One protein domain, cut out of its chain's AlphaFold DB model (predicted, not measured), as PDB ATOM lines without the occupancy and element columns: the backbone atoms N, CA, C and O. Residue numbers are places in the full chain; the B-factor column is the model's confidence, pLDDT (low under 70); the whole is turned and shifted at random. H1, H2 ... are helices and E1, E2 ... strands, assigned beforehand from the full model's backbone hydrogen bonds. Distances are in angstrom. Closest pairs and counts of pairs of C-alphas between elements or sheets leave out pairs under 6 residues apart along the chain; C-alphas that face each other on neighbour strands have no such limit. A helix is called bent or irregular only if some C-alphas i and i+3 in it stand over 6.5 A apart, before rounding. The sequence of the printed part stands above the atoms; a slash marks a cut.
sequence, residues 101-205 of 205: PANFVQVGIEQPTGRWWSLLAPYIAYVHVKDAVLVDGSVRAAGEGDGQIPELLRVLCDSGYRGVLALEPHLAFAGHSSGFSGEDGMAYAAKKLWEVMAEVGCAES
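Overview. This is residues 101 to 205 of the 205 residues of the protein "AP_endonuc_2 domain-containing protein" of Chloroflexi bacterium (UniProt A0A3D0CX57). A ribbon of two parallel strands, E1 and E2, runs through a rounded body, with H3 over one face of it and the long helix H4 running past its E2 side. H1 and H2 lie toward the E1 side, and a small hairpin, E3 and E4, is set off at one end, far from the mean of the C-alphas. The printed part has 105 residues with four named helices and four named strands, in the order H1, H2, E1, H3, E2, E3, E4, H4; the class is mixed, helices and strands. The whole is compact, with a radius of gyration of the C-alphas of 13.1 A and spans of 33 by 29 by 22 A.

Arrangement. H1, residues 101 to 106, touches H2, residues 112 to 123, at a steep tilt of 55 degrees, opposite ways; the closest C-alphas, of Pro 101 and Pro 112, are 6.4 A apart. H2 touches H1 with residues 112 to 113 alone. E1, residues 124 to 129, and E2, residues 164 to 167, are parallel neighbours at 21 degrees, with N 129 and O 166 at 2.8 A, within hydrogen-bond range. H3, residues 149 to 158, stands between them in the chain, and E1, H3, E2 form a strand-helix-strand unit, two parallel neighbour strands joined through a helix, with a right-handed crossover. H2 and H3 only just touch, only at their ends, with 3 pairs of C-alphas within 8 A; Thr 113 and Leu 152 are closest, their C-alphas 5.7 A apart. E3, residues 173 to 175, and E4, residues 178 to 180, form an antiparallel hairpin, with N 175 and O 178 at 2.8 A. H4, residues 182 to 199, touches H3 with residues 196 to 199 alone, at a steep tilt of 55 degrees, the same way; the C-alphas of Pro 150 and Val 196 are closest at 6.1 A. The closest C-alphas of E2 and H4, those of Leu 167 and Ala 190, are 7.2 A apart. H1 and H4 are apart. Every O i to N i+4 pair is within hydrogen-bond range in H1, H3 and H4, and 4 of 8 are in H2.

Along the chain. H1 begins with C-alpha 101 at (173.284, 13.017, -77.297). H2 measures 15.4 A and is irregular, with C-alphas 115 and 118 7.6 A apart. E1 measures 13.7 A, H3 14.1 A and E2 9.7 A. H4 measures 25.9 A and ends with C-alpha 199 at (165.817, 29.248, -82.912).

Size, cuts and confidence. The C-alphas farthest apart, of Leu 119 and Asp 184, are 35.6 A apart. The printed part has no cut. The link from E1 to H3 is long, residues 130 to 148, and within it residues 131 to 132 pair antiparallel with residues 139 to 140. The other links are tight. Mean pLDDT of the printed part is 89.1; residue 169, residues 171 to 181 and residue 205, the chain's last, are under 70.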
ATOM      1  N   PRO A 101     174.696  13.332 -77.482       97.25
ATOM      2  CA  PRO A 101     173.284  13.017 -77.297       97.25
ATOM      3  C   PRO A 101     172.807  11.876 -78.204       97.25
ATOM      4  O   PRO A 101     171.974  11.080 -77.769       97.25
ATOM      5  N   ALA A 102     173.350  11.736 -79.418       96.94
ATOM      6  CA  ALA A 102     172.995  10.644 -80.322       96.94
ATOM      7  C   ALA A 102     173.358   9.285 -79.722       96.94
ATOM      8  O   ALA A 102     172.564   8.346 -79.788       96.94
ATOM      9  N   ASN A 103     174.521   9.185 -79.081       97.44
ATOM     10  CA  ASN A 103     174.966   7.936 -78.475       97.44
ATOM     11  C   ASN A 103     174.061   7.516 -77.298       97.44
ATOM     12  O   ASN A 103     173.801   6.327 -77.120       97.44
ATOM     13  N   PHE A 104     173.500   8.467 -76.538       98.12
ATOM     14  CA  PHE A 104     172.479   8.155 -75.527       98.12
ATOM     15  C   PHE A 104     171.175   7.650 -76.148       98.12
ATOM     16  O   PHE A 104     170.621   6.650 -75.684       98.12
ATOM     17  N   VAL A 105     170.700   8.299 -77.213       98.12
ATOM     18  CA  VAL A 105     169.506   7.850 -77.945       98.12
ATOM     19  C   VAL A 105     169.700   6.427 -78.474       98.12
ATOM     20  O   VAL A 105     168.825   5.580 -78.309       98.12
ATOM     21  N   GLN A 106     170.876   6.116 -79.023       96.69
ATOM     22  CA  GLN A 106     171.200   4.797 -79.575       96.69
ATOM     23  C   GLN A 106     171.240   3.663 -78.539       96.69
ATOM     24  O   GLN A 106     171.194   2.493 -78.922       96.69
ATOM     25  N   VAL A 107     171.297   3.974 -77.240       95.75
ATOM     26  CA  VAL A 107     171.148   2.984 -76.158       95.75
ATOM     27  C   VAL A 107     169.787   3.060 -75.457       95.75
ATOM     28  O   VAL A 107     169.615   2.506 -74.372       95.75
ATOM     29  N   GLY A 108     168.805   3.708 -76.089       96.94
ATOM     30  CA  GLY A 108     167.410   3.733 -75.647       96.94
ATOM     31  C   GLY A 108     167.092   4.804 -74.603       96.94
ATOM     32  O   GLY A 108     166.070   4.706 -73.924       96.94
ATOM     33  N   ILE A 109     167.950   5.813 -74.426       97.81
ATOM     34  CA  ILE A 109     167.677   6.903 -73.487       97.81
ATOM     35  C   ILE A 109     166.715   7.902 -74.120       97.81
ATOM     36  O   ILE A 109     167.078   8.689 -74.990       97.81
ATOM     37  N   GLU A 110     165.496   7.917 -73.601       96.75
ATOM     38  CA  GLU A 110     164.536   8.980 -73.863       96.75
ATOM     39  C   GLU A 110     164.904  10.262 -73.111       96.75
ATOM     40  O   GLU A 110     165.264  10.233 -71.928       96.75
ATOM     41  N   GLN A 111     164.705  11.399 -73.778       96.56
ATOM     42  CA  GLN A 111     164.906  12.735 -73.217       96.56
ATOM     43  C   GLN A 111     166.288  12.908 -72.547       96.56
ATOM     44  O   GLN A 111     166.357  13.226 -71.349       96.56
ATOM     45  N   PRO A 112     167.395  12.680 -73.287       97.56
ATOM     46  CA  PRO A 112     168.746  12.690 -72.729       97.56
ATOM     47  C   PRO A 112     169.045  13.995 -71.982       97.56
ATOM     48  O   PRO A 112     169.486  13.964 -70.834       97.56
ATOM     49  N   THR A 113     168.718  15.150 -72.562       98.00
ATOM     50  CA  THR A 113     168.938  16.447 -71.912       98.00
ATOM     51  C   THR A 113     167.949  16.682 -70.774       98.00
ATOM     52  O   THR A 113     168.353  16.969 -69.646       98.00
ATOM     53  N   GLY A 114     166.647  16.546 -71.043       97.38
ATOM     54  CA  GLY A 114     165.583  16.919 -70.109       97.38
ATOM     55  C   GLY A 114     165.627  16.151 -68.788       97.38
ATOM     56  O   GLY A 114     165.288  16.711 -67.744       97.38
ATOM     57  N   ARG A 115     166.078  14.890 -68.812       97.69
ATOM     58  CA  ARG A 115     166.170  14.042 -67.615       97.69
ATOM     59  C   ARG A 115     167.557  14.009 -66.986       97.69
ATOM     60  O   ARG A 115     167.647  13.893 -65.765       97.69
ATOM     61  N   TRP A 116     168.627  14.104 -67.777       98.00
ATOM     62  CA  TRP A 116     169.973  13.754 -67.301       98.00
ATOM     63  C   TRP A 116     170.975  14.905 -67.275       98.00
ATOM     64  O   TRP A 116     172.048  14.739 -66.694       98.00
ATOM     65  N   TRP A 117     170.634  16.082 -67.812       96.50
ATOM     66  CA  TRP A 117     171.522  17.248 -67.800       96.50
ATOM     67  C   TRP A 117     172.075  17.546 -66.401       96.50
ATOM     68  O   TRP A 117     173.286  17.583 -66.210       96.50
ATOM     69  N   SER A 118     171.202  17.677 -65.398       96.19
ATOM     70  CA  SER A 118     171.600  18.022 -64.026       96.19
ATOM     71  C   SER A 118     172.588  17.031 -63.404       96.19
ATOM     72  O   SER A 118     173.370  17.421 -62.539       96.19
ATOM     73  N   LEU A 119     172.560  15.764 -63.834       97.25
ATOM     74  CA  LEU A 119     173.435  14.713 -63.317       97.25
ATOM     75  C   LEU A 119     174.871  14.858 -63.839       97.25
ATOM     76  O   LEU A 119     175.824  14.644 -63.094       97.25
ATOM     77  N   LEU A 120     175.034  15.215 -65.115       97.31
ATOM     78  CA  LEU A 120     176.340  15.212 -65.782       97.31
ATOM     79  C   LEU A 120     176.913  16.612 -66.022       97.31
ATOM     80  O   LEU A 120     178.126  16.732 -66.179       97.31
ATOM     81  N   ALA A 121     176.091  17.667 -65.994       95.88
ATOM     82  CA  ALA A 121     176.504  19.055 -66.228       95.88
ATOM     83  C   ALA A 121     177.769  19.492 -65.464       95.88
ATOM     84  O   ALA A 121     178.602  20.160 -66.077       95.88
ATOM     85  N   PRO A 122     177.995  19.093 -64.192       94.75
ATOM     86  CA  PRO A 122     179.224  19.450 -63.474       94.75
ATOM     87  C   PRO A 122     180.523  18.922 -64.106       94.75
ATOM     88  O   PRO A 122     181.602  19.434 -63.805       94.75
ATOM     89  N   TYR A 123     180.441  17.896 -64.954       96.25
ATOM     90  CA  TYR A 123     181.593  17.229 -65.563       96.25
ATOM     91  C   TYR A 123     181.809  17.609 -67.029       96.25
ATOM     92  O   TYR A 123     182.897  17.356 -67.554       96.25
ATOM     93  N   ILE A 124     180.792  18.176 -67.692       95.75
ATOM     94  CA  ILE A 124     180.818  18.466 -69.130       95.75
ATOM     95  C   ILE A 124     181.966  19.427 -69.442       95.75
ATOM     96  O   ILE A 124     182.268  20.351 -68.698       95.75
ATOM     97  N   ALA A 125     182.647  19.184 -70.549       93.88
ATOM     98  CA  ALA A 125     183.708  20.043 -71.074       93.88
ATOM     99  C   ALA A 125     183.651  20.175 -72.594       93.88
ATOM    100  O   ALA A 125     184.269  21.069 -73.180       93.88
ATOM    101  N   TYR A 126     182.955  19.226 -73.205       94.81
ATOM    102  CA  TYR A 126     182.861  19.023 -74.627       94.81
ATOM    103  C   TYR A 126     181.466  18.490 -74.927       94.81
ATOM    104  O   TYR A 126     180.912  17.719 -74.139       94.81
ATOM    105  N   VAL A 127     180.898  18.902 -76.051       96.25
ATOM    106  CA  VAL A 127     179.605  18.412 -76.522       96.25
ATOM    107  C   VAL A 127     179.751  18.074 -77.994       96.25
ATOM    108  O   VAL A 127     180.191  18.917 -78.777       96.25
ATOM    109  N   HIS A 128     179.395  16.854 -78.370       95.81
ATOM    110  CA  HIS A 128     179.234  16.491 -79.768       95.81
ATOM    111  C   HIS A 128     177.858  16.941 -80.252       95.81
ATOM    112  O   HIS A 128     176.838  16.743 -79.592       95.81
ATOM    113  N   VAL A 129     177.837  17.571 -81.420       94.56
ATOM    114  CA  VAL A 129     176.623  17.944 -82.134       94.56
ATOM    115  C   VAL A 129     176.369  16.865 -83.174       94.56
ATOM    116  O   VAL A 129     176.888  16.903 -84.292       94.56
ATOM    117  N   LYS A 130     175.579  15.888 -82.748       92.62
ATOM    118  CA  LYS A 130     175.139  14.725 -83.507       92.62
ATOM    119  C   LYS A 130     173.788  14.322 -82.937       92.62
ATOM    120  O   LYS A 130     173.638  14.287 -81.720       92.62
ATOM    121  N   ASP A 131     172.812  14.056 -83.789       96.31
ATOM    122  CA  ASP A 131     171.474  13.646 -83.363       96.31
ATOM    123  C   ASP A 131     171.207  12.199 -83.805       96.31
ATOM    124  O   ASP A 131     171.950  11.643 -84.620       96.31
ATOM    125  N   ALA A 132     170.186  11.553 -83.256       96.88
ATOM    126  CA  ALA A 132     169.771  10.222 -83.685       96.88
ATOM    127  C   ALA A 132     168.284   9.992 -83.432       96.88
ATOM    128  O   ALA A 132     167.708  10.610 -82.546       96.88
ATOM    129  N   VAL A 133     167.670   9.084 -84.185       97.50
ATOM    130  CA  VAL A 133     166.268   8.693 -83.982       97.50
ATOM    131  C   VAL A 133     166.199   7.496 -83.034       97.50
ATOM    132  O   VAL A 133     166.889   6.501 -83.237       97.50
ATOM    133  N   LEU A 134     165.352   7.556 -82.012       97.25
ATOM    134  CA  LEU A 134     165.232   6.531 -80.970       97.25
ATOM    135  C   LEU A 134     164.754   5.182 -81.519       97.25
ATOM    136  O   LEU A 134     165.182   4.135 -81.041       97.25
ATOM    137  N   VAL A 135     163.868   5.203 -82.521       96.12
ATOM    138  CA  VAL A 135     163.227   3.986 -83.043       96.12
ATOM    139  C   VAL A 135     164.200   3.061 -83.776       96.12
ATOM    140  O   VAL A 135     164.062   1.843 -83.691       96.12
ATOM    141  N   ASP A 136     165.169   3.625 -84.500       95.44
ATOM    142  CA  ASP A 136     166.070   2.869 -85.379       95.44
ATOM    143  C   ASP A 136     167.560   3.164 -85.145       95.44
ATOM    144  O   ASP A 136     168.423   2.505 -85.727       95.44
ATOM    145  N   GLY A 137     167.884   4.131 -84.284       94.81
ATOM    146  CA  GLY A 137     169.248   4.566 -84.002       94.81
ATOM    147  C   GLY A 137     169.927   5.299 -85.162       94.81
ATOM    148  O   GLY A 137     171.141   5.516 -85.099       94.81
ATOM    149  N   SER A 138     169.201   5.664 -86.226       93.38
ATOM    150  CA  SER A 138     169.769   6.353 -87.387       93.38
ATOM    151  C   SER A 138     170.289   7.732 -86.994       93.38
ATOM    152  O   SER A 138     169.594   8.498 -86.331       93.38
ATOM    153  N   VAL A 139     171.523   8.041 -87.397       93.25
ATOM    154  CA  VAL A 139     172.160   9.333 -87.111       93.25
ATOM    155  C   VAL A 139     171.522  10.426 -87.964       93.25
ATOM    156  O   VAL A 139     171.215  10.219 -89.140       93.25
ATOM    157  N   ARG A 140     171.324  11.595 -87.360       94.00
ATOM    158  CA  ARG A 140     170.691  12.773 -87.951       94.00
ATOM    159  C   ARG A 140     171.498  14.028 -87.646       94.00
ATOM    160  O   ARG A 140     172.337  14.056 -86.743       94.00
ATOM    161  N   ALA A 141     171.246  15.079 -88.420       94.94
ATOM    162  CA  ALA A 141     171.779  16.394 -88.111       94.94
ATOM    163  C   ALA A 141     171.054  17.000 -86.897       94.94
ATOM    164  O   ALA A 141     170.003  16.521 -86.473       94.94
ATOM    165  N   ALA A 142     171.628  18.067 -86.340       95.94
ATOM    166  CA  ALA A 142     171.084  18.756 -85.177       95.94
ATOM    167  C   ALA A 142     169.593  19.107 -85.339       95.94
ATOM    168  O   ALA A 142     169.223  19.810 -86.282       95.94
ATOM    169  N   GLY A 143     168.759  18.656 -84.394       95.88
ATOM    170  CA  GLY A 143     167.329  18.975 -84.350       95.88
ATOM    171  C   GLY A 143     166.454  18.097 -85.247       95.88
ATOM    172  O   GLY A 143     165.265  18.371 -85.382       95.88
ATOM    173  N   GLU A 144     167.018  17.061 -85.866       96.75
ATOM    174  CA  GLU A 144     166.293  16.123 -86.735       96.75
ATOM    175  C   GLU A 144     166.120  14.731 -86.111       96.75
ATOM    176  O   GLU A 144     165.634  13.815 -86.778       96.75
ATOM    177  N   GLY A 145     166.529  14.557 -84.854       96.88
ATOM    178  CA  GLY A 145     166.344  13.331 -84.090       96.88
ATOM    179  C   GLY A 145     165.759  13.579 -82.700       96.88
ATOM    180  O   GLY A 145     165.189  14.628 -82.402       96.88
ATOM    181  N   ASP A 146     165.907  12.573 -81.847       98.38
ATOM    182  CA  ASP A 146     165.383  12.500 -80.484       98.38
ATOM    183  C   ASP A 146     166.439  12.882 -79.421       98.38
ATOM    184  O   ASP A 146     166.223  12.717 -78.217       98.38
ATOM    185  N   GLY A 147     167.592  13.415 -79.842       97.69
ATOM    186  CA  GLY A 147     168.722  13.796 -78.990       97.69
ATOM    187  C   GLY A 147     168.525  15.083 -78.184       97.69
ATOM    188  O   GLY A 147     169.378  15.419 -77.363       97.69
ATOM    189  N   GLN A 148     167.411  15.800 -78.379       98.19
ATOM    190  CA  GLN A 148     167.083  17.052 -77.679       98.19
ATOM    191  C   GLN A 148     168.153  18.147 -77.830       98.19
ATOM    192  O   GLN A 148     168.559  18.787 -76.853       98.19
ATOM    193  N   ILE A 149     168.645  18.347 -79.057       97.62
ATOM    194  CA  ILE A 149     169.653  19.373 -79.359       97.62
ATOM    195  C   ILE A 149     169.173  20.797 -79.018       97.62
ATOM    196  O   ILE A 149     169.950  21.520 -78.387       97.62
ATOM    197  N   PRO A 150     167.933  21.226 -79.343       97.81
ATOM    198  CA  PRO A 150     167.453  22.553 -78.945       97.81
ATOM    199  C   PRO A 150     167.475  22.752 -77.421       97.81
ATOM    200  O   PRO A 150     167.931  23.781 -76.915       97.81
ATOM    201  N   GLU A 151     167.034  21.754 -76.652       98.12
ATOM    202  CA  GLU A 151     167.077  21.805 -75.193       98.12
ATOM    203  C   GLU A 151     168.507  21.807 -74.665       98.12
ATOM    204  O   GLU A 151     168.786  22.552 -73.724       98.12
ATOM    205  N   LEU A 152     169.403  21.016 -75.267       97.62
ATOM    206  CA  LEU A 152     170.817  20.949 -74.899       97.62
ATOM    207  C   LEU A 152     171.488  22.312 -75.077       97.62
ATOM    208  O   LEU A 152     172.136  22.811 -74.159       97.62
ATOM    209  N   LEU A 153     171.282  22.954 -76.226       96.69
ATOM    210  CA  LEU A 153     171.823  24.284 -76.499       96.69
ATOM    211  C   LEU A 153     171.282  25.325 -75.516       96.69
ATOM    212  O   LEU A 153     172.060  26.104 -74.966       96.69
ATOM    213  N   ARG A 154     169.983  25.288 -75.204       96.31
ATOM    214  CA  ARG A 154     169.378  26.196 -74.222       96.31
ATOM    215  C   ARG A 154     170.004  26.048 -72.834       96.31
ATOM    216  O   ARG A 154     170.398  27.051 -72.244       96.31
ATOM    217  N   VAL A 155     170.172  24.824 -72.325       95.88
ATOM    218  CA  VAL A 155     170.801  24.618 -71.003       95.88
ATOM    219  C   VAL A 155     172.294  24.968 -70.996       95.88
ATOM    220  O   VAL A 155     172.798  25.475 -69.989       95.88
ATOM    221  N   LEU A 156     173.005  24.779 -72.112       94.12
ATOM    222  CA  LEU A 156     174.394  25.224 -72.270       94.12
ATOM    223  C   LEU A 156     174.495  26.757 -72.225       94.12
ATOM    224  O   LEU A 156     175.304  27.301 -71.471       94.12
ATOM    225  N   CYS A 157     173.638  27.465 -72.960       92.19
ATOM    226  CA  CYS A 157     173.593  28.928 -72.958       92.19
ATOM    227  C   CYS A 157     173.194  29.490 -71.586       92.19
ATOM    228  O   CYS A 157     173.887  30.358 -71.049       92.19
ATOM    229  N   ASP A 158     172.144  28.947 -70.965       92.31
ATOM    230  CA  ASP A 158     171.645  29.391 -69.658       92.31
ATOM    231  C   ASP A 158     172.662  29.179 -68.527       92.31
ATOM    232  O   ASP A 158     172.759  30.006 -67.609       92.31
ATOM    233  N   SER A 159     173.442  28.094 -68.607       90.62
ATOM    234  CA  SER A 159     174.522  27.786 -67.659       90.62
ATOM    235  C   SER A 159     175.795  28.602 -67.889       90.62
ATOM    236  O   SER A 159     176.699  28.574 -67.054       90.62
ATOM    237  N   GLY A 160     175.877  29.365 -68.985       89.44
ATOM    238  CA  GLY A 160     177.078  30.112 -69.340       89.44
ATOM    239  C   GLY A 160     178.238  29.201 -69.736       89.44
ATOM    240  O   GLY A 160     179.391  29.546 -69.473       89.44
ATOM    241  N   TYR A 161     177.948  28.051 -70.352       89.38
ATOM    242  CA  TYR A 161     178.953  27.137 -70.882       89.38
ATOM    243  C   TYR A 161     179.938  27.874 -71.804       89.38
ATOM    244  O   TYR A 161     179.571  28.773 -72.564       89.38
ATOM    245  N   ARG A 162     181.219  27.515 -71.686       87.06
ATOM    246  CA  ARG A 162     182.341  28.054 -72.480       87.06
ATOM    247  C   ARG A 162     183.265  26.943 -72.988       87.06
ATOM    248  O   ARG A 162     184.434  27.187 -73.278       87.06
ATOM    249  N   GLY A 163     182.780  25.702 -72.988       86.50
ATOM    250  CA  GLY A 163     183.499  24.590 -73.595       86.50
ATOM    251  C   GLY A 163     183.297  24.572 -75.109       86.50
ATOM    252  O   GLY A 163     182.895  25.564 -75.712       86.50
ATOM    253  N   VAL A 164     183.583  23.433 -75.728       90.25
ATOM    254  CA  VAL A 164     183.516  23.284 -77.187       90.25
ATOM    255  C   VAL A 164     182.253  22.534 -77.593       90.25
ATOM    256  O   VAL A 164     181.838  21.598 -76.902       90.25
ATOM    257  N   LEU A 165     181.674  22.955 -78.717       92.06
ATOM    258  CA  LEU A 165     180.735  22.174 -79.515       92.06
ATOM    259  C   LEU A 165     181.508  21.604 -80.710       92.06
ATOM    260  O   LEU A 165     182.112  22.369 -81.461       92.06
ATOM    261  N   ALA A 166     181.525  20.286 -80.876       91.06
ATOM    262  CA  ALA A 166     182.172  19.630 -82.007       91.06
ATOM    263  C   ALA A 166     181.134  18.984 -82.914       91.06
ATOM    264  O   ALA A 166     180.323  18.178 -82.474       91.06
ATOM    265  N   LEU A 167     181.163  19.353 -84.188       88.06
ATOM    266  CA  LEU A 167     180.235  18.850 -85.187       88.06
ATOM    267  C   LEU A 167     180.716  17.482 -85.697       88.06
ATOM    268  O   LEU A 167     181.721  17.418 -86.404       88.06
ATOM    269  N   GLU A 168     180.003  16.400 -85.366       71.38
ATOM    270  CA  GLU A 168     180.364  15.019 -85.751       71.38
ATOM    271  C   GLU A 168     179.171  14.289 -86.399       71.38
ATOM    272  O   GLU A 168     178.598  13.368 -85.822       71.38
ATOM    273  N   PRO A 169     178.734  14.691 -87.606       62.81
ATOM    274  CA  PRO A 169     177.384  14.361 -88.044       62.81
ATOM    275  C   PRO A 169     177.265  12.967 -88.691       62.81
ATOM    276  O   PRO A 169     176.153  12.506 -88.896       62.81
ATOM    277  N   HIS A 170     178.379  12.279 -88.988       70.25
ATOM    278  CA  HIS A 170     178.456  10.919 -89.567       70.25
ATOM    279  C   HIS A 170     177.329  10.547 -90.570       70.25
ATOM    280  O   HIS A 170     176.785   9.444 -90.522       70.25
ATOM    281  N   LEU A 171     176.965  11.470 -91.473       59.16
ATOM    282  CA  LEU A 171     175.703  11.403 -92.236       59.16
ATOM    283  C   LEU A 171     175.737  10.471 -93.454       59.16
ATOM    284  O   LEU A 171     174.683  10.033 -93.905       59.16
ATOM    285  N   ALA A 172     176.914  10.181 -94.013       55.09
ATOM    286  CA  ALA A 172     177.048   9.324 -95.196       55.09
ATOM    287  C   ALA A 172     177.375   7.866 -94.829       55.09
ATOM    288  O   ALA A 172     176.953   6.940 -95.517       55.09
ATOM    289  N   PHE A 173     178.111   7.650 -93.737       50.41
ATOM    290  CA  PHE A 173     178.363   6.330 -93.165       50.41
ATOM    291  C   PHE A 173     178.609   6.469 -91.662       50.41
ATOM    292  O   PHE A 173     179.471   7.252 -91.266       50.41
ATOM    293  N   ALA A 174     177.902   5.693 -90.841       55.56
ATOM    294  CA  ALA A 174     178.122   5.596 -89.400       55.56
ATOM    295  C   ALA A 174     178.574   4.167 -89.058       55.56
ATOM    296  O   ALA A 174     177.758   3.261 -88.899       55.56
ATOM    297  N   GLY A 175     179.887   3.945 -89.007       52.59
ATOM    298  CA  GLY A 175     180.497   2.712 -88.514       52.59
ATOM    299  C   GLY A 175     180.730   2.754 -86.999       52.59
ATOM    300  O   GLY A 175     180.641   3.802 -86.368       52.59
ATOM    301  N   HIS A 176     181.077   1.607 -86.408       47.03
ATOM    302  CA  HIS A 176     181.286   1.436 -84.956       47.03
ATOM    303  C   HIS A 176     182.454   2.245 -84.355       47.03
ATOM    304  O   HIS A 176     182.595   2.291 -83.138       47.03
ATOM    305  N   SER A 177     183.322   2.850 -85.173       47.72
ATOM    306  CA  SER A 177     184.443   3.700 -84.713       47.72
ATOM    307  C   SER A 177     184.894   4.725 -85.762       47.72
ATOM    308  O   SER A 177     186.001   5.259 -85.703       47.72
ATOM    309  N   SER A 178     184.069   4.955 -86.777       51.56
ATOM    310  CA  SER A 178     184.347   5.883 -87.863       51.56
ATOM    311  C   SER A 178     183.028   6.360 -88.439       51.56
ATOM    312  O   SER A 178     182.060   5.607 -88.511       51.56
ATOM    313  N   GLY A 179     182.989   7.596 -88.904       57.72
ATOM    314  CA  GLY A 179     181.896   7.999 -89.757       57.72
ATOM    315  C   GLY A 179     182.318   9.083 -90.713       57.72
ATOM    316  O   GLY A 179     183.184   9.906 -90.418       57.72
ATOM    317  N   PHE A 180     181.724   9.035 -91.889       66.81
ATOM    318  CA  PHE A 180     182.018   9.930 -92.987       66.81
ATOM    319  C   PHE A 180     180.755  10.710 -93.302       66.81
ATOM    320  O   PHE A 180     179.669  10.137 -93.352       66.81
ATOM    321  N   SER A 181     180.899  12.010 -93.507       66.31
ATOM    322  CA  SER A 181     179.796  12.878 -93.929       66.31
ATOM    323  C   SER A 181     180.023  13.440 -95.330       66.31
ATOM    324  O   SER A 181     179.066  13.839 -95.981       66.31
ATOM    325  N   GLY A 182     181.274  13.467 -95.803       78.06
ATOM    326  CA  GLY A 182     181.658  14.259 -96.970       78.06
ATOM    327  C   GLY A 182     181.523  15.766 -96.727       78.06
ATOM    328  O   GLY A 182     181.053  16.205 -95.676       78.06
ATOM    329  N   GLU A 183     181.955  16.564 -97.702       85.69
ATOM    330  CA  GLU A 183     181.866  18.030 -97.653       85.69
ATOM    331  C   GLU A 183     180.411  18.505 -97.543       85.69
ATOM    332  O   GLU A 183     180.075  19.246 -96.619       85.69
ATOM    333  N   ASP A 184     179.531  17.986 -98.405       85.88
ATOM    334  CA  ASP A 184     178.106  18.334 -98.412       85.88
ATOM    335  C   ASP A 184     177.419  18.000 -97.081       85.88
ATOM    336  O   ASP A 184     176.645  18.802 -96.556       85.88
ATOM    337  N   GLY A 185     177.732  16.843 -96.486       86.75
ATOM    338  CA  GLY A 185     177.180  16.453 -95.189       86.75
ATOM    339  C   GLY A 185     177.685  17.332 -94.042       86.75
ATOM    340  O   GLY A 185     176.913  17.665 -93.144       86.75
ATOM    341  N   MET A 186     178.951  17.761 -94.073       89.56
ATOM    342  CA  MET A 186     179.473  18.722 -93.093       89.56
ATOM    343  C   MET A 186     178.816  20.097 -93.241       89.56
ATOM    344  O   MET A 186     178.408  20.685 -92.237       89.56
ATOM    345  N   ALA A 187     178.657  20.589 -94.474       90.25
ATOM    346  CA  ALA A 187     177.978  21.854 -94.748       90.25
ATOM    347  C   ALA A 187     176.511  21.815 -94.290       90.25
ATOM    348  O   ALA A 187     176.031  22.752 -93.647       90.25
ATOM    349  N   TYR A 188     175.818  20.705 -94.557       91.56
ATOM    350  CA  TYR A 188     174.456  20.472 -94.089       91.56
ATOM    351  C   TYR A 188     174.365  20.493 -92.563       91.56
ATOM    352  O   TYR A 188     173.552  21.224 -91.999       91.56
ATOM    353  N   ALA A 189     175.227  19.743 -91.881       92.94
ATOM    354  CA  ALA A 189     175.217  19.669 -90.427       92.94
ATOM    355  C   ALA A 189     175.520  21.019 -89.760       92.94
ATOM    356  O   ALA A 189     174.867  21.368 -88.778       92.94
ATOM    357  N   ALA A 190     176.458  21.796 -90.310       93.94
ATOM    358  CA  ALA A 190     176.774  23.135 -89.815       93.94
ATOM    359  C   ALA A 190     175.570  24.069 -89.971       93.94
ATOM    360  O   ALA A 190     175.160  24.719 -89.011       93.94
ATOM    361  N   LYS A 191     174.936  24.054 -91.152       95.06
ATOM    362  CA  LYS A 191     173.701  24.798 -91.410       95.06
ATOM    363  C   LYS A 191     172.607  24.439 -90.401       95.06
ATOM    364  O   LYS A 191     172.010  25.340 -89.821       95.06
ATOM    365  N   LYS A 192     172.366  23.145 -90.167       96.00
ATOM    366  CA  LYS A 192     171.358  22.677 -89.205       96.00
ATOM    367  C   LYS A 192     171.664  23.126 -87.780       96.00
ATOM    368  O   LYS A 192     170.760  23.604 -87.102       96.00
ATOM    369  N   LEU A 193     172.921  23.042 -87.338       95.12
ATOM    370  CA  LEU A 193     173.319  23.559 -86.029       95.12
ATOM    371  C   LEU A 193     173.019  25.061 -85.907       95.12
ATOM    372  O   LEU A 193     172.404  25.469 -84.926       95.12
ATOM    373  N   TRP A 194     173.394  25.871 -86.899       95.25
ATOM    374  CA  TRP A 194     173.131  27.313 -86.867       95.25
ATOM    375  C   TRP A 194     171.640  27.656 -86.859       95.25
ATOM    376  O   TRP A 194     171.238  28.561 -86.130       95.25
ATOM    377  N   GLU A 195     170.815  26.935 -87.621       96.06
ATOM    378  CA  GLU A 195     169.356  27.101 -87.592       96.06
ATOM    379  C   GLU A 195     168.796  26.861 -86.184       96.06
ATOM    380  O   GLU A 195     168.062  27.704 -85.669       96.06
ATOM    381  N   VAL A 196     169.198  25.764 -85.531       96.38
ATOM    382  CA  VAL A 196     168.744  25.454 -84.167       96.38
ATOM    383  C   VAL A 196     169.281  26.475 -83.161       96.38
ATOM    384  O   VAL A 196     168.539  26.922 -82.290       96.38
ATOM    385  N   MET A 197     170.546  26.893 -83.274       94.81
ATOM    386  CA  MET A 197     171.119  27.933 -82.409       94.81
ATOM    387  C   MET A 197     170.344  29.251 -82.516       94.81
ATOM    388  O   MET A 197     170.041  29.860 -81.489       94.81
ATOM    389  N   ALA A 198     169.980  29.660 -83.735       95.00
ATOM    390  CA  ALA A 198     169.169  30.848 -83.973       95.00
ATOM    391  C   ALA A 198     167.761  30.712 -83.369       95.00
ATOM    392  O   ALA A 198     167.278  31.656 -82.745       95.00
ATOM    393  N   GLU A 199     167.131  29.541 -83.500       95.38
ATOM    394  CA  GLU A 199     165.817  29.248 -82.912       95.38
ATOM    395  C   GLU A 199     165.822  29.401 -81.383       95.38
ATOM    396  O   GLU A 199     164.912  30.005 -80.815       95.38
ATOM    397  N   VAL A 200     166.864  28.903 -80.710       95.38
ATOM    398  CA  VAL A 200     166.961  28.946 -79.240       95.38
ATOM    399  C   VAL A 200     167.622  30.217 -78.696       95.38
ATOM    400  O   VAL A 200     167.766  30.359 -77.481       95.38
ATOM    401  N   GLY A 201     168.022  31.150 -79.566       92.44
ATOM    402  CA  GLY A 201     168.660  32.412 -79.177       92.44
ATOM    403  C   GLY A 201     170.090  32.262 -78.646       92.44
ATOM    404  O   GLY A 201     170.557  33.110 -77.884       92.44
ATOM    405  N   CYS A 202     170.786  31.192 -79.027       89.12
ATOM    406  CA  CYS A 202     172.189  30.960 -78.700       89.12
ATOM    407  C   CYS A 202     173.102  31.549 -79.782       89.12
ATOM    408  O   CYS A 202     172.833  31.419 -80.974       89.12
ATOM    409  N   ALA A 203     174.212  32.159 -79.370       82.44
ATOM    410  CA  ALA A 203     175.209  32.723 -80.274       82.44
ATOM    411  C   ALA A 203     176.600  32.156 -79.976       82.44
ATOM    412  O   ALA A 203     176.922  31.856 -78.825       82.44
ATOM    413  N   GLU A 204     177.418  32.031 -81.020       77.88
ATOM    414  CA  GLU A 204     178.852  31.773 -80.888       77.88
ATOM    415  C   GLU A 204     179.524  32.992 -80.227       77.88
ATOM    416  O   GLU A 204     179.149  34.137 -80.499       77.88
ATOM    417  N   SER A 205     180.480  32.759 -79.321       65.44
ATOM    418  CA  SER A 205     181.162  33.809 -78.548       65.44
ATOM    419  C   SER A 205     182.658  33.583 -78.468       65.44
ATOM    420  O   SER A 205     183.020  32.418 -78.182       65.44
TER     421      SER A 205